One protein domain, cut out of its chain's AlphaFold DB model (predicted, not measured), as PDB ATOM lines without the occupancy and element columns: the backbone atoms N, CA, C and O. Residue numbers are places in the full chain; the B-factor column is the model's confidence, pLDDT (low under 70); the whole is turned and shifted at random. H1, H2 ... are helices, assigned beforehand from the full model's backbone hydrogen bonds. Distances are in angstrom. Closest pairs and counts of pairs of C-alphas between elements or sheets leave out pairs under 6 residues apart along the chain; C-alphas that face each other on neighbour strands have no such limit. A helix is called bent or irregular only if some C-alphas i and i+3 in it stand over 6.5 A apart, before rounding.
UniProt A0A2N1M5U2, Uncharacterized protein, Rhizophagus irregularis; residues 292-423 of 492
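What this domain is: This is residues 292 to 423 of the 492 residues of an uncharacterized protein of Rhizophagus irregularis (UniProt A0A2N1M5U2). Two long helices, H1 and H5, run side by side in opposite directions, and the short helices H2, H3 and H4 with their links lie along one side of this pair. H5 is much the longer, and its last residues, 412 to 416, stick out with 417 and 418. The printed part has 132 residues with five named helices, H1 to H5 in chain order, and no named strand: all helix. The whole is a loose rod, spanning 63 by 27 by 21 A, with a radius of gyration of the C-alphas of 18.2 A.

Where its parts are: After residues 292 to 306, which hold no named element, find C-alpha 307 at (189.983, 67.940, 168.481); from there H1 runs 31.5 A to residue 328. Next come H2, residues 339 to 344, H3, residues 356 to 361, and H4, residues 368 to 375. H5, residues 380 to 416, runs 51.0 A to C-alpha 416 at (208.493, 79.002, 174.321). It has a kink of 33 degrees near residue 387 and is only just irregular: C-alphas 386 and 389 are 6.9 A apart.

How they stand to each other: H1 and H5 touch, at a shallow tilt of 14 degrees, opposite ways; H5 does so with residues 386 to 402 alone, and the closest C-alphas, Ser 307 and Ile 402, are 5.7 A apart. H1 and H2, a hairpin, only just touch, with 3 pairs of C-alphas within 8 A, the closest Leu 323 and Val 340 at 7.6 A. H4 and H5, also a hairpin, only just touch, with 3 such pairs, the closest Leu 374 and Ile 383 at 6.9 A. H3 touches no helix. Every O i to N i+4 pair is within hydrogen-bond range in H1, H2, H3 and H4; in H5, 29 of 33 are.

The domain as a whole: Look for the farthest C-alphas at Pro 334 and Lys 422, 63.3 A apart. The printed part has no cut; the link from H2 to H3 is long. The pLDDT is under 70 at residues 292 to 308, 353 to 354, 356 to 366 and 397 to 423.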
ATOM      1  N   SER A 292     188.466  73.439 156.459       35.56
ATOM      2  CA  SER A 292     188.052  72.778 157.697       35.56
ATOM      3  C   SER A 292     188.939  71.605 158.120       35.56
ATOM      4  O   SER A 292     188.957  71.308 159.308       35.56
ATOM      5  N   ASN A 293     189.687  70.947 157.220       35.03
ATOM      6  CA  ASN A 293     190.449  69.744 157.599       35.03
ATOM      7  C   ASN A 293     191.643  70.043 158.512       35.03
ATOM      8  O   ASN A 293     192.060  69.169 159.262       35.03
ATOM      9  N   HIS A 294     192.145  71.280 158.518       40.62
ATOM     10  CA  HIS A 294     193.276  71.686 159.359       40.62
ATOM     11  C   HIS A 294     192.938  71.913 160.841       40.62
ATOM     12  O   HIS A 294     193.850  71.901 161.664       40.62
ATOM     13  N   LEU A 295     191.658  72.075 161.208       38.56
ATOM     14  CA  LEU A 295     191.226  72.017 162.617       38.56
ATOM     15  C   LEU A 295     191.344  70.593 163.185       38.56
ATOM     16  O   LEU A 295     191.457  70.416 164.394       38.56
ATOM     17  N   TRP A 296     191.312  69.585 162.309       42.59
ATOM     18  CA  TRP A 296     191.177  68.173 162.665       42.59
ATOM     19  C   TRP A 296     192.498  67.403 162.634       42.59
ATOM     20  O   TRP A 296     192.620  66.390 163.318       42.59
ATOM     21  N   THR A 297     193.481  67.874 161.864       36.25
ATOM     22  CA  THR A 297     194.760  67.182 161.630       36.25
ATOM     23  C   THR A 297     195.949  67.764 162.383       36.25
ATOM     24  O   THR A 297     197.053  67.258 162.205       36.25
ATOM     25  N   CYS A 298     195.770  68.787 163.227       39.00
ATOM     26  CA  CYS A 298     196.865  69.278 164.063       39.00
ATOM     27  C   CYS A 298     197.185  68.203 165.121       39.00
ATOM     28  O   CYS A 298     196.362  67.983 166.015       39.00
ATOM     29  N   PRO A 299     198.327  67.496 165.041       36.47
ATOM     30  CA  PRO A 299     198.705  66.553 166.075       36.47
ATOM     31  C   PRO A 299     199.150  67.397 167.266       36.47
ATOM     32  O   PRO A 299     200.253  67.947 167.275       36.47
ATOM     33  N   TYR A 300     198.268  67.581 168.248       43.25
ATOM     34  CA  TYR A 300     198.668  68.190 169.509       43.25
ATOM     35  C   TYR A 300     199.740  67.324 170.165       43.25
ATOM     36  O   TYR A 300     199.799  66.109 169.988       43.25
ATOM     37  N   ILE A 301     200.568  67.975 170.977       40.28
ATOM     38  CA  ILE A 301     201.661  67.376 171.756       40.28
ATOM     39  C   ILE A 301     201.145  66.285 172.732       40.28
ATOM     40  O   ILE A 301     201.934  65.524 173.279       40.28
ATOM     41  N   LEU A 302     199.822  66.157 172.903       40.75
ATOM     42  CA  LEU A 302     199.160  65.127 173.698       40.75
ATOM     43  C   LEU A 302     198.168  64.323 172.824       40.75
ATOM     44  O   LEU A 302     197.157  64.884 172.395       40.75
ATOM     45  N   PRO A 303     198.404  63.013 172.594       42.41
ATOM     46  CA  PRO A 303     197.507  62.119 171.843       42.41
ATOM     47  C   PRO A 303     196.076  62.028 172.401       42.41
ATOM     48  O   PRO A 303     195.156  61.613 171.700       42.41
ATOM     49  N   GLU A 304     195.892  62.412 173.664       44.44
ATOM     50  CA  GLU A 304     194.634  62.346 174.415       44.44
ATOM     51  C   GLU A 304     193.630  63.449 174.029       44.44
ATOM     52  O   GLU A 304     192.435  63.303 174.277       44.44
ATOM     53  N   PHE A 305     194.080  64.528 173.373       52.47
ATOM     54  CA  PHE A 305     193.246  65.671 172.978       52.47
ATOM     55  C   PHE A 305     193.112  65.769 171.457       52.47
ATOM     56  O   PHE A 305     193.569  66.725 170.829       52.47
ATOM     57  N   SER A 306     192.477  64.780 170.827       65.06
ATOM     58  CA  SER A 306     192.140  64.894 169.408       65.06
ATOM     59  C   SER A 306     190.889  65.761 169.233       65.06
ATOM     60  O   SER A 306     189.758  65.337 169.480       65.06
ATOM     61  N   SER A 307     191.078  66.994 168.753       62.19
ATOM     62  CA  SER A 307     189.983  67.940 168.481       62.19
ATOM     63  C   SER A 307     188.878  67.335 167.610       62.19
ATOM     64  O   SER A 307     187.706  67.656 167.786       62.19
ATOM     65  N   PHE A 308     189.238  66.413 166.715       69.38
ATOM     66  CA  PHE A 308     188.292  65.681 165.882       69.38
ATOM     67  C   PHE A 308     187.399  64.714 166.673       69.38
ATOM     68  O   PHE A 308     186.193  64.691 166.439       69.38
ATOM     69  N   ASN A 309     187.926  63.975 167.657       75.25
ATOM     70  CA  ASN A 309     187.082  63.113 168.497       75.25
ATOM     71  C   ASN A 309     186.186  63.948 169.419       75.25
ATOM     72  O   ASN A 309     185.015  63.612 169.607       75.25
ATOM     73  N   THR A 310     186.698  65.069 169.938       76.12
ATOM     74  CA  THR A 310     185.896  66.037 170.700       76.12
ATOM     75  C   THR A 310     184.741  66.568 169.854       76.12
ATOM     76  O   THR A 310     183.594  66.565 170.292       76.12
ATOM     77  N   PHE A 311     185.005  66.945 168.604       78.12
ATOM     78  CA  PHE A 311     183.972  67.389 167.675       78.12
ATOM     79  C   PHE A 311     182.933  66.320 167.365       78.12
ATOM     80  O   PHE A 311     181.744  66.615 167.445       78.12
ATOM     81  N   LYS A 312     183.353  65.085 167.069       83.69
ATOM     82  CA  LYS A 312     182.418  63.970 166.868       83.69
ATOM     83  C   LYS A 312     181.510  63.779 168.072       83.69
ATOM     84  O   LYS A 312     180.309  63.604 167.908       83.69
ATOM     85  N   THR A 313     182.079  63.849 169.274       87.12
ATOM     86  CA  THR A 313     181.328  63.711 170.526       87.12
ATOM     87  C   THR A 313     180.307  64.837 170.676       87.12
ATOM     88  O   THR A 313     179.138  64.578 170.956       87.12
ATOM     89  N   LEU A 314     180.714  66.083 170.420       83.81
ATOM     90  CA  LEU A 314     179.828  67.247 170.470       83.81
ATOM     91  C   LEU A 314     178.725  67.186 169.405       83.81
ATOM     92  O   LEU A 314     177.576  67.504 169.708       83.81
ATOM     93  N   LEU A 315     179.038  66.758 168.179       86.56
ATOM     94  CA  LEU A 315     178.048  66.633 167.110       86.56
ATOM     95  C   LEU A 315     177.065  65.495 167.389       86.56
ATOM     96  O   LEU A 315     175.866  65.648 167.171       86.56
ATOM     97  N   LEU A 316     177.558  64.362 167.888       90.81
ATOM     98  CA  LEU A 316     176.711  63.242 168.270       90.81
ATOM     99  C   LEU A 316     175.756  63.656 169.392       90.81
ATOM    100  O   LEU A 316     174.570  63.357 169.294       90.81
ATOM    101  N   ASN A 317     176.241  64.414 170.380       92.00
ATOM    102  CA  ASN A 317     175.412  64.982 171.440       92.00
ATOM    103  C   ASN A 317     174.368  65.977 170.895       92.00
ATOM    104  O   ASN A 317     173.194  65.911 171.254       92.00
ATOM    105  N   LEU A 318     174.757  66.865 169.970       89.75
ATOM    106  CA  LEU A 318     173.817  67.764 169.290       89.75
ATOM    107  C   LEU A 318     172.705  66.967 168.594       89.75
ATOM    108  O   LEU A 318     171.526  67.288 168.742       89.75
ATOM    109  N   ARG A 319     173.071  65.919 167.851       93.81
ATOM    110  CA  ARG A 319     172.125  65.056 167.138       93.81
ATOM    111  C   ARG A 319     171.151  64.375 168.098       93.81
ATOM    112  O   ARG A 319     169.953  64.387 167.827       93.81
ATOM    113  N   THR A 320     171.640  63.787 169.190       94.00
ATOM    114  CA  THR A 320     170.802  63.055 170.156       94.00
ATOM    115  C   THR A 320     169.849  63.986 170.892       94.00
ATOM    116  O   THR A 320     168.652  63.715 170.921       94.00
ATOM    117  N   VAL A 321     170.339  65.124 171.395       93.81
ATOM    118  CA  VAL A 321     169.504  66.107 172.106       93.81
ATOM    119  C   VAL A 321     168.438  66.694 171.181       93.81
ATOM    120  O   VAL A 321     167.283  66.842 171.583       93.81
ATOM    121  N   CYS A 322     168.791  67.016 169.932       91.06
ATOM    122  CA  CYS A 322     167.814  67.476 168.948       91.06
ATOM    123  C   CYS A 322     166.751  66.406 168.675       91.06
ATOM    124  O   CYS A 322     165.562  66.717 168.712       91.06
ATOM    125  N   LEU A 323     167.164  65.158 168.430       94.31
ATOM    126  CA  LEU A 323     166.248  64.055 168.145       94.31
ATOM    127  C   LEU A 323     165.259  63.827 169.296       94.31
ATOM    128  O   LEU A 323     164.057  63.780 169.052       94.31
ATOM    129  N   GLU A 324     165.737  63.748 170.539       94.81
ATOM    130  CA  GLU A 324     164.883  63.580 171.723       94.81
ATOM    131  C   GLU A 324     163.866  64.716 171.857       94.81
ATOM    132  O   GLU A 324     162.673  64.470 172.058       94.81
ATOM    133  N   LYS A 325     164.306  65.967 171.670       93.44
ATOM    134  CA  LYS A 325     163.408  67.122 171.722       93.44
ATOM    135  C   LYS A 325     162.355  67.083 170.615       93.44
ATOM    136  O   LYS A 325     161.194  67.363 170.902       93.44
ATOM    137  N   PHE A 326     162.715  66.705 169.389       92.31
ATOM    138  CA  PHE A 326     161.746  66.570 168.295       92.31
ATOM    139  C   PHE A 326     160.765  65.416 168.509       92.31
ATOM    140  O   PHE A 326     159.586  65.585 168.216       92.31
ATOM    141  N   LEU A 327     161.201  64.287 169.074       91.69
ATOM    142  CA  LEU A 327     160.306  63.180 169.436       91.69
ATOM    143  C   LEU A 327     159.332  63.562 170.563       91.69
ATOM    144  O   LEU A 327     158.210  63.067 170.595       91.69
ATOM    145  N   SER A 328     159.744  64.453 171.471       91.19
ATOM    146  CA  SER A 328     158.888  64.968 172.552       91.19
ATOM    147  C   SER A 328     157.937  66.095 172.124       91.19
ATOM    148  O   SER A 328     156.996  66.422 172.848       91.19
ATOM    149  N   ALA A 329     158.190  66.722 170.975       90.50
ATOM    150  CA  ALA A 329     157.432  67.870 170.504       90.50
ATOM    151  C   ALA A 329     156.156  67.442 169.777       90.50
ATOM    152  O   ALA A 329     156.138  66.441 169.070       90.50
ATOM    153  N   THR A 330     155.095  68.243 169.890       89.62
ATOM    154  CA  THR A 330     153.840  67.997 169.172       89.62
ATOM    155  C   THR A 330     154.026  68.272 167.676       89.62
ATOM    156  O   THR A 330     154.240  69.431 167.301       89.62
ATOM    157  N   PRO A 331     153.937  67.257 166.800       88.06
ATOM    158  CA  PRO A 331     154.113  67.460 165.374       88.06
ATOM    159  C   PRO A 331     152.795  67.916 164.722       88.06
ATOM    160  O   PRO A 331     151.700  67.636 165.211       88.06
ATOM    161  N   LEU A 332     152.890  68.620 163.594       84.44
ATOM    162  CA  LEU A 332     151.745  69.015 162.758       84.44
ATOM    163  C   LEU A 332     151.142  67.824 162.005       84.44
ATOM    164  O   LEU A 332     149.964  67.840 161.650       84.44
ATOM    165  N   LYS A 333     151.965  66.813 161.729       85.12
ATOM    166  CA  LYS A 333     151.586  65.549 161.096       85.12
ATOM    167  C   LYS A 333     152.115  64.399 161.949       85.12
ATOM    168  O   LYS A 333     153.184  64.558 162.530       85.12
ATOM    169  N   PRO A 334     151.419  63.255 162.023       85.56
ATOM    170  CA  PRO A 334     151.950  62.088 162.717       85.56
ATOM    171  C   PRO A 334     153.344  61.748 162.180       85.56
ATOM    172  O   PRO A 334     153.572  61.754 160.967       85.56
ATOM    173  N   LEU A 335     154.281  61.515 163.099       87.81
ATOM    174  CA  LEU A 335     155.643  61.117 162.759       87.81
ATOM    175  C   LEU A 335     155.599  59.726 162.120       87.81
ATOM    176  O   LEU A 335     154.919  58.835 162.623       87.81
ATOM    177  N   SER A 336     156.304  59.564 161.002       86.81
ATOM    178  CA  SER A 336     156.495  58.255 160.371       86.81
ATOM    179  C   SER A 336     157.373  57.369 161.255       86.81
ATOM    180  O   SER A 336     158.304  57.871 161.890       86.81
ATOM    181  N   ASP A 337     157.166  56.054 161.205       86.62
ATOM    182  CA  ASP A 337     158.052  55.069 161.843       86.62
ATOM    183  C   ASP A 337     159.502  55.179 161.321       86.62
ATOM    184  O   ASP A 337     160.457  54.831 162.017       86.62
ATOM    185  N   SER A 338     159.689  55.731 160.115       90.81
ATOM    186  CA  SER A 338     160.998  55.999 159.505       90.81
ATOM    187  C   SER A 338     161.672  57.294 159.974       90.81
ATOM    188  O   SER A 338     162.844  57.503 159.660       90.81
ATOM    189  N   PHE A 339     160.993  58.159 160.739       92.00
ATOM    190  CA  PHE A 339     161.482  59.506 161.072       92.00
ATOM    191  C   PHE A 339     162.874  59.498 161.716       92.00
ATOM    192  O   PHE A 339     163.738  60.283 161.340       92.00
ATOM    193  N   VAL A 340     163.111  58.591 162.670       92.88
ATOM    194  CA  VAL A 340     164.402  58.484 163.369       92.88
ATOM    195  C   VAL A 340     165.519  58.073 162.407       92.88
ATOM    196  O   VAL A 340     166.612  58.643 162.443       92.88
ATOM    197  N   ALA A 341     165.246  57.107 161.528       92.62
ATOM    198  CA  ALA A 341     166.210  56.632 160.542       92.62
ATOM    199  C   ALA A 341     166.535  57.729 159.516       92.62
ATOM    200  O   ALA A 341     167.703  57.999 159.254       92.62
ATOM    201  N   GLU A 342     165.520  58.422 159.001       92.69
ATOM    202  CA  GLU A 342     165.696  59.511 158.035       92.69
ATOM    203  C   GLU A 342     166.408  60.719 158.654       92.69
ATOM    204  O   GLU A 342     167.329  61.264 158.048       92.69
ATOM    205  N   PHE A 343     166.059  61.096 159.889       93.19
ATOM    206  CA  PHE A 343     166.730  62.181 160.603       93.19
ATOM    207  C   PHE A 343     168.210  61.874 160.832       93.19
ATOM    208  O   PHE A 343     169.057  62.741 160.625       93.19
ATOM    209  N   THR A 344     168.539  60.655 161.269       91.81
ATOM    210  CA  THR A 344     169.929  60.256 161.550       91.81
ATOM    211  C   THR A 344     170.761  60.048 160.287       91.81
ATOM    212  O   THR A 344     171.982  60.185 160.364       91.81
ATOM    213  N   ALA A 345     170.115  59.793 159.146       92.06
ATOM    214  CA  ALA A 345     170.741  59.678 157.832       92.06
ATOM    215  C   ALA A 345     171.003  61.030 157.140       92.06
ATOM    216  O   ALA A 345     171.597  61.050 156.063       92.06
ATOM    217  N   LEU A 346     170.571  62.158 157.721       88.81
ATOM    218  CA  LEU A 346     170.849  63.477 157.147       88.81
ATOM    219  C   LEU A 346     172.358  63.736 157.049       88.81
ATOM    220  O   LEU A 346     173.118  63.508 157.993       88.81
ATOM    221  N   ASP A 347     172.763  64.312 155.916       84.06
ATOM    222  CA  ASP A 347     174.153  64.627 155.573       84.06
ATOM    223  C   ASP A 347     174.865  65.465 156.645       84.06
ATOM    224  O   ASP A 347     176.063  65.322 156.875       84.06
ATOM    225  N   CYS A 348     174.137  66.333 157.345       80.19
ATOM    226  CA  CYS A 348     174.673  67.209 158.379       80.19
ATOM    227  C   CYS A 348     175.205  66.480 159.624       80.19
ATOM    228  O   CYS A 348     175.966  67.079 160.388       80.19
ATOM    229  N   TRP A 349     174.863  65.201 159.802       88.25
ATOM    230  CA  TRP A 349     175.376  64.349 160.877       88.25
ATOM    231  C   TRP A 349     176.591  63.512 160.471       88.25
ATOM    232  O   TRP A 349     177.227  62.909 161.335       88.25
ATOM    233  N   GLU A 350     176.920  63.467 159.180       82.50
ATOM    234  CA  GLU A 350     178.028  62.669 158.669       82.50
ATOM    235  C   GLU A 350     179.369  63.335 159.002       82.50
ATOM    236  O   GLU A 350     179.655  64.474 158.617       82.50
ATOM    237  N   CYS A 351     180.172  62.612 159.782       76.31
ATOM    238  CA  CYS A 351     181.393  63.108 160.410       76.31
ATOM    239  C   CYS A 351     182.662  62.364 159.982       76.31
ATOM    240  O   CYS A 351     183.750  62.772 160.379       76.31
ATOM    241  N   ASP A 352     182.536  61.296 159.191       76.50
ATOM    242  CA  ASP A 352     183.625  60.390 158.826       76.50
ATOM    243  C   ASP A 352     183.630  60.062 157.324       76.50
ATOM    244  O   ASP A 352     183.192  58.980 156.934       76.50
ATOM    245  N   PRO A 353     184.156  60.964 156.469       68.44
ATOM    246  CA  PRO A 353     184.696  62.302 156.760       68.44
ATOM    247  C   PRO A 353     183.598  63.357 157.017       68.44
ATOM    248  O   PRO A 353     182.444  63.146 156.648       68.44
ATOM    249  N   PRO A 354     183.919  64.510 157.638       65.12
ATOM    250  CA  PRO A 354     182.924  65.538 157.920       65.12
ATOM    251  C   PRO A 354     182.339  66.107 156.630       65.12
ATOM    252  O   PRO A 354     183.054  66.684 155.805       65.12
ATOM    253  N   SER A 355     181.023  65.982 156.481       70.31
ATOM    254  CA  SER A 355     180.327  66.499 155.309       70.31
ATOM    255  C   SER A 355     180.367  68.036 155.262       70.31
ATOM    256  O   SER A 355     180.464  68.711 156.297       70.31
ATOM    257  N   PRO A 356     180.215  68.657 154.078       63.16
ATOM    258  CA  PRO A 356     180.095  70.110 153.968       63.16
ATOM    259  C   PRO A 356     178.944  70.694 154.802       63.16
ATOM    260  O   PRO A 356     179.038  71.825 155.280       63.16
ATOM    261  N   SER A 357     177.859  69.940 154.986       64.19
ATOM    262  CA  SER A 357     176.700  70.345 155.790       64.19
ATOM    263  C   SER A 357     176.990  70.274 157.287       64.19
ATOM    264  O   SER A 357     176.616  71.186 158.026       64.19
ATOM    265  N   CYS A 358     177.743  69.267 157.722       69.06
ATOM    266  CA  CYS A 358     178.258  69.163 159.082       69.06
ATOM    267  C   CYS A 358     179.158  70.365 159.437       69.06
ATOM    268  O   CYS A 358     179.019  71.002 160.481       69.06
ATOM    269  N   LEU A 359     180.020  70.775 158.505       63.47
ATOM    270  CA  LEU A 359     180.895  71.942 158.667       63.47
ATOM    271  C   LEU A 359     180.153  73.284 158.644       63.47
ATOM    272  O   LEU A 359     180.659  74.280 159.154       63.47
ATOM    273  N   LYS A 360     178.959  73.348 158.053       63.81
ATOM    274  CA  LYS A 360     178.101  74.539 158.139       63.81
ATOM    275  C   LYS A 360     177.528  74.706 159.548       63.81
ATOM    276  O   LYS A 360     177.478  75.839 160.029       63.81
ATOM    277  N   LEU A 361     177.212  73.605 160.239       62.31
ATOM    278  CA  LEU A 361     176.720  73.646 161.620       62.31
ATOM    279  C   LEU A 361     177.729  74.291 162.571       62.31
ATOM    280  O   LEU A 361     177.328  75.073 163.426       62.31
ATOM    281  N   THR A 362     179.032  74.051 162.395       61.59
ATOM    282  CA  THR A 362     180.074  74.686 163.231       61.59
ATOM    283  C   THR A 362     180.165  76.199 163.039       61.59
ATOM    284  O   THR A 362     180.654  76.902 163.916       61.59
ATOM    285  N   ARG A 363     179.660  76.713 161.911       58.50
ATOM    286  CA  ARG A 363     179.619  78.142 161.571       58.50
ATOM    287  C   ARG A 363     178.283  78.804 161.922       58.50
ATOM    288  O   ARG A 363     178.046  79.936 161.513       58.50
ATOM    289  N   GLY A 364     177.397  78.093 162.619       57.34
ATOM    290  CA  GLY A 364     176.048  78.567 162.936       57.34
ATOM    291  C   GLY A 364     175.104  78.641 161.739       57.34
ATOM    292  O   GLY A 364     174.052  79.269 161.823       57.34
ATOM    293  N   LEU A 365     175.454  77.993 160.626       57.69
ATOM    294  CA  LEU A 365     174.588  77.882 159.460       57.69
ATOM    295  C   LEU A 365     173.805  76.573 159.543       57.69
ATOM    296  O   LEU A 365     174.398  75.493 159.553       57.69
ATOM    297  N   ILE A 366     172.475  76.662 159.567       69.50
ATOM    298  CA  ILE A 366     171.617  75.476 159.577       69.50
ATOM    299  C   ILE A 366     171.421  74.968 158.139       69.50
ATOM    300  O   ILE A 366     170.991  75.743 157.278       69.50
ATOM    301  N   PRO A 367     171.728  73.692 157.849       72.69
ATOM    302  CA  PRO A 367     171.519  73.106 156.528       72.69
ATOM    303  C   PRO A 367     170.050  73.134 156.093       72.69
ATOM    304  O   PRO A 367     169.151  72.823 156.873       72.69
ATOM    305  N   ILE A 368     169.818  73.453 154.814       73.12
ATOM    306  CA  ILE A 368     168.477  73.436 154.201       73.12
ATOM    307  C   ILE A 368     167.899  72.013 154.197       73.12
ATOM    308  O   ILE A 368     166.695  71.854 154.344       73.12
ATOM    309  N   SER A 369     168.746  70.982 154.080       77.19
ATOM    310  CA  SER A 369     168.340  69.575 154.204       77.19
ATOM    311  C   SER A 369     167.661  69.306 155.551       77.19
ATOM    312  O   SER A 369     166.581  68.724 155.591       77.19
ATOM    313  N   LEU A 370     168.243  69.813 156.641       79.94
ATOM    314  CA  LEU A 370     167.716  69.667 157.996       79.94
ATOM    315  C   LEU A 370     166.411  70.449 158.201       79.94
ATOM    316  O   LEU A 370     165.434  69.891 158.695       79.94
ATOM    317  N   THR A 371     166.359  71.729 157.818       81.50
ATOM    318  CA  THR A 371     165.137  72.540 157.994       81.50
ATOM    319  C   THR A 371     164.014  72.127 157.048       81.50
ATOM    320  O   THR A 371     162.851  72.178 157.440       81.50
ATOM    321  N   GLY A 372     164.344  71.680 155.836       80.12
ATOM    322  CA  GLY A 372     163.396  71.133 154.869       80.12
ATOM    323  C   GLY A 372     162.773  69.827 155.355       80.12
ATOM    324  O   GLY A 372     161.550  69.705 155.336       80.12
ATOM    325  N   PHE A 373     163.591  68.899 155.864       89.44
ATOM    326  CA  PHE A 373     163.118  67.652 156.472       89.44
ATOM    327  C   PHE A 373     162.235  67.912 157.697       89.44
ATOM    328  O   PHE A 373     161.134  67.388 157.800       89.44
ATOM    329  N   LEU A 374     162.665  68.768 158.625       87.75
ATOM    330  CA  LEU A 374     161.863  69.064 159.816       87.75
ATOM    331  C   LEU A 374     160.577  69.834 159.475       87.75
ATOM    332  O   LEU A 374     159.552  69.646 160.132       87.75
ATOM    333  N   GLY A 375     160.608  70.661 158.427       88.00
ATOM    334  CA  GLY A 375     159.471  71.448 157.950       88.00
ATOM    335  C   GLY A 375     158.299  70.619 157.423       88.00
ATOM    336  O   GLY A 375     157.187  71.139 157.329       88.00
ATOM    337  N   THR A 376     158.490  69.331 157.117       90.69
ATOM    338  CA  THR A 376     157.375  68.448 156.740       90.69
ATOM    339  C   THR A 376     156.532  68.019 157.940       90.69
ATOM    340  O   THR A 376     155.363  67.667 157.752       90.69
ATOM    341  N   PHE A 377     157.099  68.065 159.151       89.62
ATOM    342  CA  PHE A 377     156.479  67.577 160.386       89.62
ATOM    343  C   PHE A 377     156.190  68.683 161.402       89.62
ATOM    344  O   PHE A 377     155.211  68.582 162.134       89.62
ATOM    345  N   PHE A 378     156.997  69.741 161.457       90.31
ATOM    346  CA  PHE A 378     156.923  70.775 162.490       90.31
ATOM    347  C   PHE A 378     156.780  72.171 161.886       90.31
ATOM    348  O   PHE A 378     157.215  72.438 160.766       90.31
ATOM    349  N   SER A 379     156.179  73.097 162.640       85.69
ATOM    350  CA  SER A 379     156.148  74.504 162.239       85.69
ATOM    351  C   SER A 379     157.536  75.125 162.386       85.69
ATOM    352  O   SER A 379     158.307  74.747 163.270       85.69
ATOM    353  N   SER A 380     157.835  76.150 161.585       81.75
ATOM    354  CA  SER A 380     159.111  76.862 161.690       81.75
ATOM    355  C   SER A 380     159.385  77.347 163.117       81.75
ATOM    356  O   SER A 380     160.512  77.231 163.581       81.75
ATOM    357  N   SER A 381     158.373  77.833 163.851       77.19
ATOM    358  CA  SER A 381     158.582  78.310 165.227       77.19
ATOM    359  C   SER A 381     159.039  77.202 166.177       77.19
ATOM    360  O   SER A 381     159.884  77.462 167.026       77.19
ATOM    361  N   VAL A 382     158.502  75.987 166.027       81.38
ATOM    362  CA  VAL A 382     158.867  74.815 166.838       81.38
ATOM    363  C   VAL A 382     160.262  74.314 166.467       81.38
ATOM    364  O   VAL A 382     161.053  73.988 167.344       81.38
ATOM    365  N   ILE A 383     160.603  74.316 165.174       79.50
ATOM    366  CA  ILE A 383     161.943  73.942 164.699       79.50
ATOM    367  C   ILE A 383     163.001  74.854 165.319       79.50
ATOM    368  O   ILE A 383     163.975  74.371 165.894       79.50
ATOM    369  N   TRP A 384     162.796  76.171 165.244       81.81
ATOM    370  CA  TRP A 384     163.750  77.134 165.787       81.81
ATOM    371  C   TRP A 384     163.830  77.069 167.312       81.81
ATOM    372  O   TRP A 384     164.937  77.076 167.841       81.81
ATOM    373  N   SER A 385     162.707  76.939 168.027       78.31
ATOM    374  CA  SER A 385     162.736  76.854 169.495       78.31
ATOM    375  C   SER A 385     163.430  75.590 170.009       78.31
ATOM    376  O   SER A 385     164.066  75.626 171.061       78.31
ATOM    377  N   ILE A 386     163.334  74.479 169.274       81.56
ATOM    378  CA  ILE A 386     163.996  73.219 169.628       81.56
ATOM    379  C   ILE A 386     165.491  73.257 169.307       81.56
ATOM    380  O   ILE A 386     166.279  72.771 170.119       81.56
ATOM    381  N   LEU A 387     165.881  73.827 168.161       79.50
ATOM    382  CA  LEU A 387     167.275  73.866 167.700       79.50
ATOM    383  C   LEU A 387     168.135  74.926 168.398       79.50
ATOM    384  O   LEU A 387     169.347  74.737 168.481       79.50
ATOM    385  N   ASP A 388     167.543  76.010 168.902       76.75
ATOM    386  CA  ASP A 388     168.279  77.157 169.451       76.75
ATOM    387  C   ASP A 388     169.225  76.768 170.601       76.75
ATOM    388  O   ASP A 388     170.438  76.958 170.508       76.75
ATOM    389  N   THR A 389     168.698  76.135 171.656       80.38
ATOM    390  CA  THR A 389     169.515  75.740 172.820       80.38
ATOM    391  C   THR A 389     170.579  74.690 172.475       80.38
ATOM    392  O   THR A 389     171.744  74.915 172.795       80.38
ATOM    393  N   PRO A 390     170.254  73.568 171.798       79.38
ATOM    394  CA  PRO A 390     171.259  72.562 171.457       79.38
ATOM    395  C   PRO A 390     172.371  73.100 170.549       79.38
ATOM    396  O   PRO A 390     173.531  72.743 170.742       79.38
ATOM    397  N   LEU A 391     172.053  73.974 169.585       74.06
ATOM    398  CA  LEU A 391     173.069  74.601 168.732       74.06
ATOM    399  C   LEU A 391     173.969  75.549 169.520       74.06
ATOM    400  O   LEU A 391     175.182  75.529 169.317       74.06
ATOM    401  N   HIS A 392     173.394  76.333 170.433       73.75
ATOM    402  CA  HIS A 392     174.170  77.178 171.333       73.75
ATOM    403  C   HIS A 392     175.149  76.345 172.175       73.75
ATOM    404  O   HIS A 392     176.342  76.652 172.212       73.75
ATOM    405  N   ASP A 393     174.678  75.266 172.799       73.88
ATOM    406  CA  ASP A 393     175.509  74.397 173.640       73.88
ATOM    407  C   ASP A 393     176.596  73.688 172.824       73.88
ATOM    408  O   ASP A 393     177.744  73.574 173.263       73.88
ATOM    409  N   PHE A 394     176.270  73.278 171.598       77.75
ATOM    410  CA  PHE A 394     177.231  72.732 170.648       77.75
ATOM    411  C   PHE A 394     178.329  73.745 170.301       77.75
ATOM    412  O   PHE A 394     179.513  73.424 170.420       77.75
ATOM    413  N   HIS A 395     177.977  74.979 169.925       73.88
ATOM    414  CA  HIS A 395     178.959  76.027 169.607       73.88
ATOM    415  C   HIS A 395     179.800  76.420 170.814       73.88
ATOM    416  O   HIS A 395     181.010  76.609 170.681       73.88
ATOM    417  N   PHE A 396     179.186  76.498 171.991       72.12
ATOM    418  CA  PHE A 396     179.899  76.734 173.237       72.12
ATOM    419  C   PHE A 396     180.904  75.609 173.519       72.12
ATOM    420  O   PHE A 396     182.062  75.884 173.838       72.12
ATOM    421  N   GLY A 397     180.509  74.350 173.310       66.50
ATOM    422  CA  GLY A 397     181.393  73.190 173.402       66.50
ATOM    423  C   GLY A 397     182.584  73.271 172.445       66.50
ATOM    424  O   GLY A 397     183.723  73.088 172.876       66.50
ATOM    425  N   LEU A 398     182.356  73.625 171.173       66.88
ATOM    426  CA  LEU A 398     183.436  73.819 170.193       66.88
ATOM    427  C   LEU A 398     184.399  74.927 170.622       66.88
ATOM    428  O   LEU A 398     185.617  74.782 170.506       66.88
ATOM    429  N   TYR A 399     183.862  76.033 171.130       65.81
ATOM    430  CA  TYR A 399     184.670  77.149 171.595       65.81
ATOM    431  C   TYR A 399     185.553  76.747 172.780       65.81
ATOM    432  O   TYR A 399     186.762  76.958 172.737       65.81
ATOM    433  N   VAL A 400     184.974  76.156 173.825       65.62
ATOM    434  CA  VAL A 400     185.706  75.849 175.062       65.62
ATOM    435  C   VAL A 400     186.667  74.678 174.874       65.62
ATOM    436  O   VAL A 400     187.817  74.766 175.293       65.62
ATOM    437  N   GLN A 401     186.214  73.585 174.262       61.69
ATOM    438  CA  GLN A 401     186.957  72.318 174.266       61.69
ATOM    439  C   GLN A 401     187.933  72.181 173.099       61.69
ATOM    440  O   GLN A 401     188.867  71.387 173.169       61.69
ATOM    441  N   ILE A 402     187.715  72.931 172.020       64.88
ATOM    442  CA  ILE A 402     188.611  72.929 170.866       64.88
ATOM    443  C   ILE A 402     189.318  74.274 170.819       64.88
ATOM    444  O   ILE A 402     190.503  74.355 171.123       64.88
ATOM    445  N   TRP A 403     188.603  75.353 170.512       62.69
ATOM    446  CA  TRP A 403     189.245  76.617 170.149       62.69
ATOM    447  C   TRP A 403     190.058  77.260 171.284       62.69
ATOM    448  O   TRP A 403     191.192  77.691 171.063       62.69
ATOM    449  N   LEU A 404     189.515  77.311 172.503       58.56
ATOM    450  CA  LEU A 404     190.196  77.885 173.663       58.56
ATOM    451  C   LEU A 404     191.438  77.064 174.018       58.56
ATOM    452  O   LEU A 404     192.503  77.642 174.231       58.56
ATOM    453  N   CYS A 405     191.328  75.733 173.995       57.41
ATOM    454  CA  CYS A 405     192.466  74.833 174.167       57.41
ATOM    455  C   CYS A 405     193.551  75.107 173.114       57.41
ATOM    456  O   CYS A 405     194.709  75.308 173.480       57.41
ATOM    457  N   CYS A 406     193.188  75.222 171.830       54.00
ATOM    458  CA  CYS A 406     194.126  75.575 170.757       54.00
ATOM    459  C   CYS A 406     194.839  76.904 171.023       54.00
ATOM    460  O   CYS A 406     196.051  77.001 170.846       54.00
ATOM    461  N   SER A 407     194.089  77.922 171.447       56.22
ATOM    462  CA  SER A 407     194.611  79.262 171.723       56.22
ATOM    463  C   SER A 407     195.599  79.260 172.894       56.22
ATOM    464  O   SER A 407     196.679  79.843 172.803       56.22
ATOM    465  N   VAL A 408     195.283  78.533 173.970       56.81
ATOM    466  CA  VAL A 408     196.172  78.372 175.130       56.81
ATOM    467  C   VAL A 408     197.468  77.663 174.730       56.81
ATOM    468  O   VAL A 408     198.551  78.161 175.038       56.81
ATOM    469  N   PHE A 409     197.383  76.549 173.994       54.22
ATOM    470  CA  PHE A 409     198.570  75.851 173.487       54.22
ATOM    471  C   PHE A 409     199.411  76.738 172.572       54.22
ATOM    472  O   PHE A 409     200.637  76.755 172.686       54.22
ATOM    473  N   PHE A 410     198.762  77.509 171.703       54.22
ATOM    474  CA  PHE A 410     199.438  78.435 170.811       54.22
ATOM    475  C   PHE A 410     200.183  79.528 171.586       54.22
ATOM    476  O   PHE A 410     201.346  79.784 171.302       54.22
ATOM    477  N   HIS A 411     199.580  80.110 172.624       54.09
ATOM    478  CA  HIS A 411     200.255  81.096 173.469       54.09
ATOM    479  C   HIS A 411     201.423  80.512 174.272       54.09
ATOM    480  O   HIS A 411     202.465  81.159 174.392       54.09
ATOM    481  N   HIS A 412     201.290  79.285 174.782       53.62
ATOM    482  CA  HIS A 412     202.412  78.582 175.410       53.62
ATOM    483  C   HIS A 412     203.550  78.337 174.421       53.62
ATOM    484  O   HIS A 412     204.714  78.563 174.756       53.62
ATOM    485  N   TRP A 413     203.222  77.933 173.195       63.69
ATOM    486  CA  TRP A 413     204.196  77.759 172.127       63.69
ATOM    487  C   TRP A 413     204.880  79.082 171.759       63.69
ATOM    488  O   TRP A 413     206.105  79.140 171.745       63.69
ATOM    489  N   GLU A 414     204.129  80.165 171.551       52.50
ATOM    490  CA  GLU A 414     204.685  81.496 171.268       52.50
ATOM    491  C   GLU A 414     205.646  81.953 172.371       52.50
ATOM    492  O   GLU A 414     206.727  82.471 172.082       52.50
ATOM    493  N   SER A 415     205.278  81.717 173.634       58.81
ATOM    494  CA  SER A 415     206.134  82.017 174.781       58.81
ATOM    495  C   SER A 415     207.410  81.173 174.782       58.81
ATOM    496  O   SER A 415     208.475  81.704 175.089       58.81
ATOM    497  N   ALA A 416     207.330  79.886 174.428       55.25
ATOM    498  CA  ALA A 416     208.493  79.002 174.321       55.25
ATOM    499  C   ALA A 416     209.437  79.411 173.176       55.25
ATOM    500  O   ALA A 416     210.647  79.240 173.288       55.25
ATOM    501  N   GLN A 417     208.900  80.006 172.107       53.28
ATOM    502  CA  GLN A 417     209.676  80.580 171.002       53.28
ATOM    503  C   GLN A 417     210.206  81.999 171.298       53.28
ATOM    504  O   GLN A 417     210.823  82.622 170.435       53.28
ATOM    505  N   GLY A 418     209.952  82.549 172.492       57.53
ATOM    506  CA  GLY A 418     210.372  83.904 172.869       57.53
ATOM    507  C   GLY A 418     209.626  85.024 172.131       57.53
ATOM    508  O   GLY A 418     210.072  86.176 172.140       57.53
ATOM    509  N   ILE A 419     208.491  84.721 171.492       55.12
ATOM    510  CA  ILE A 419     207.700  85.685 170.722       55.12
ATOM    511  C   ILE A 419     206.894  86.551 171.691       55.12
ATOM    512  O   ILE A 419     205.909  86.123 172.291       55.12
ATOM    513  N   THR A 420     207.292  87.813 171.829       59.81
ATOM    514  CA  THR A 420     206.626  88.756 172.740       59.81
ATOM    515  C   THR A 420     205.513  89.547 172.049       59.81
ATOM    516  O   THR A 420     205.567  89.823 170.850       59.81
ATOM    517  N   ASN A 421     204.530  90.029 172.818       50.12
ATOM    518  CA  ASN A 421     203.489  90.936 172.307       50.12
ATOM    519  C   ASN A 421     204.074  92.199 171.648       50.12
ATOM    520  O   ASN A 421     203.502  92.727 170.697       50.12
ATOM    521  N   LYS A 422     205.256  92.642 172.103       48.31
ATOM    522  CA  LYS A 422     205.997  93.759 171.510       48.31
ATOM    523  C   LYS A 422     206.444  93.450 170.076       48.31
ATOM    524  O   LYS A 422     206.255  94.302 169.212       48.31
ATOM    525  N   MET A 423     206.943  92.237 169.817       48.12
ATOM    526  CA  MET A 423     207.323  91.761 168.474       48.12
ATOM    527  C   MET A 423     206.119  91.615 167.536       48.12
ATOM    528  O   MET A 423     206.243  91.863 166.343       48.12
TER     529      MET A 423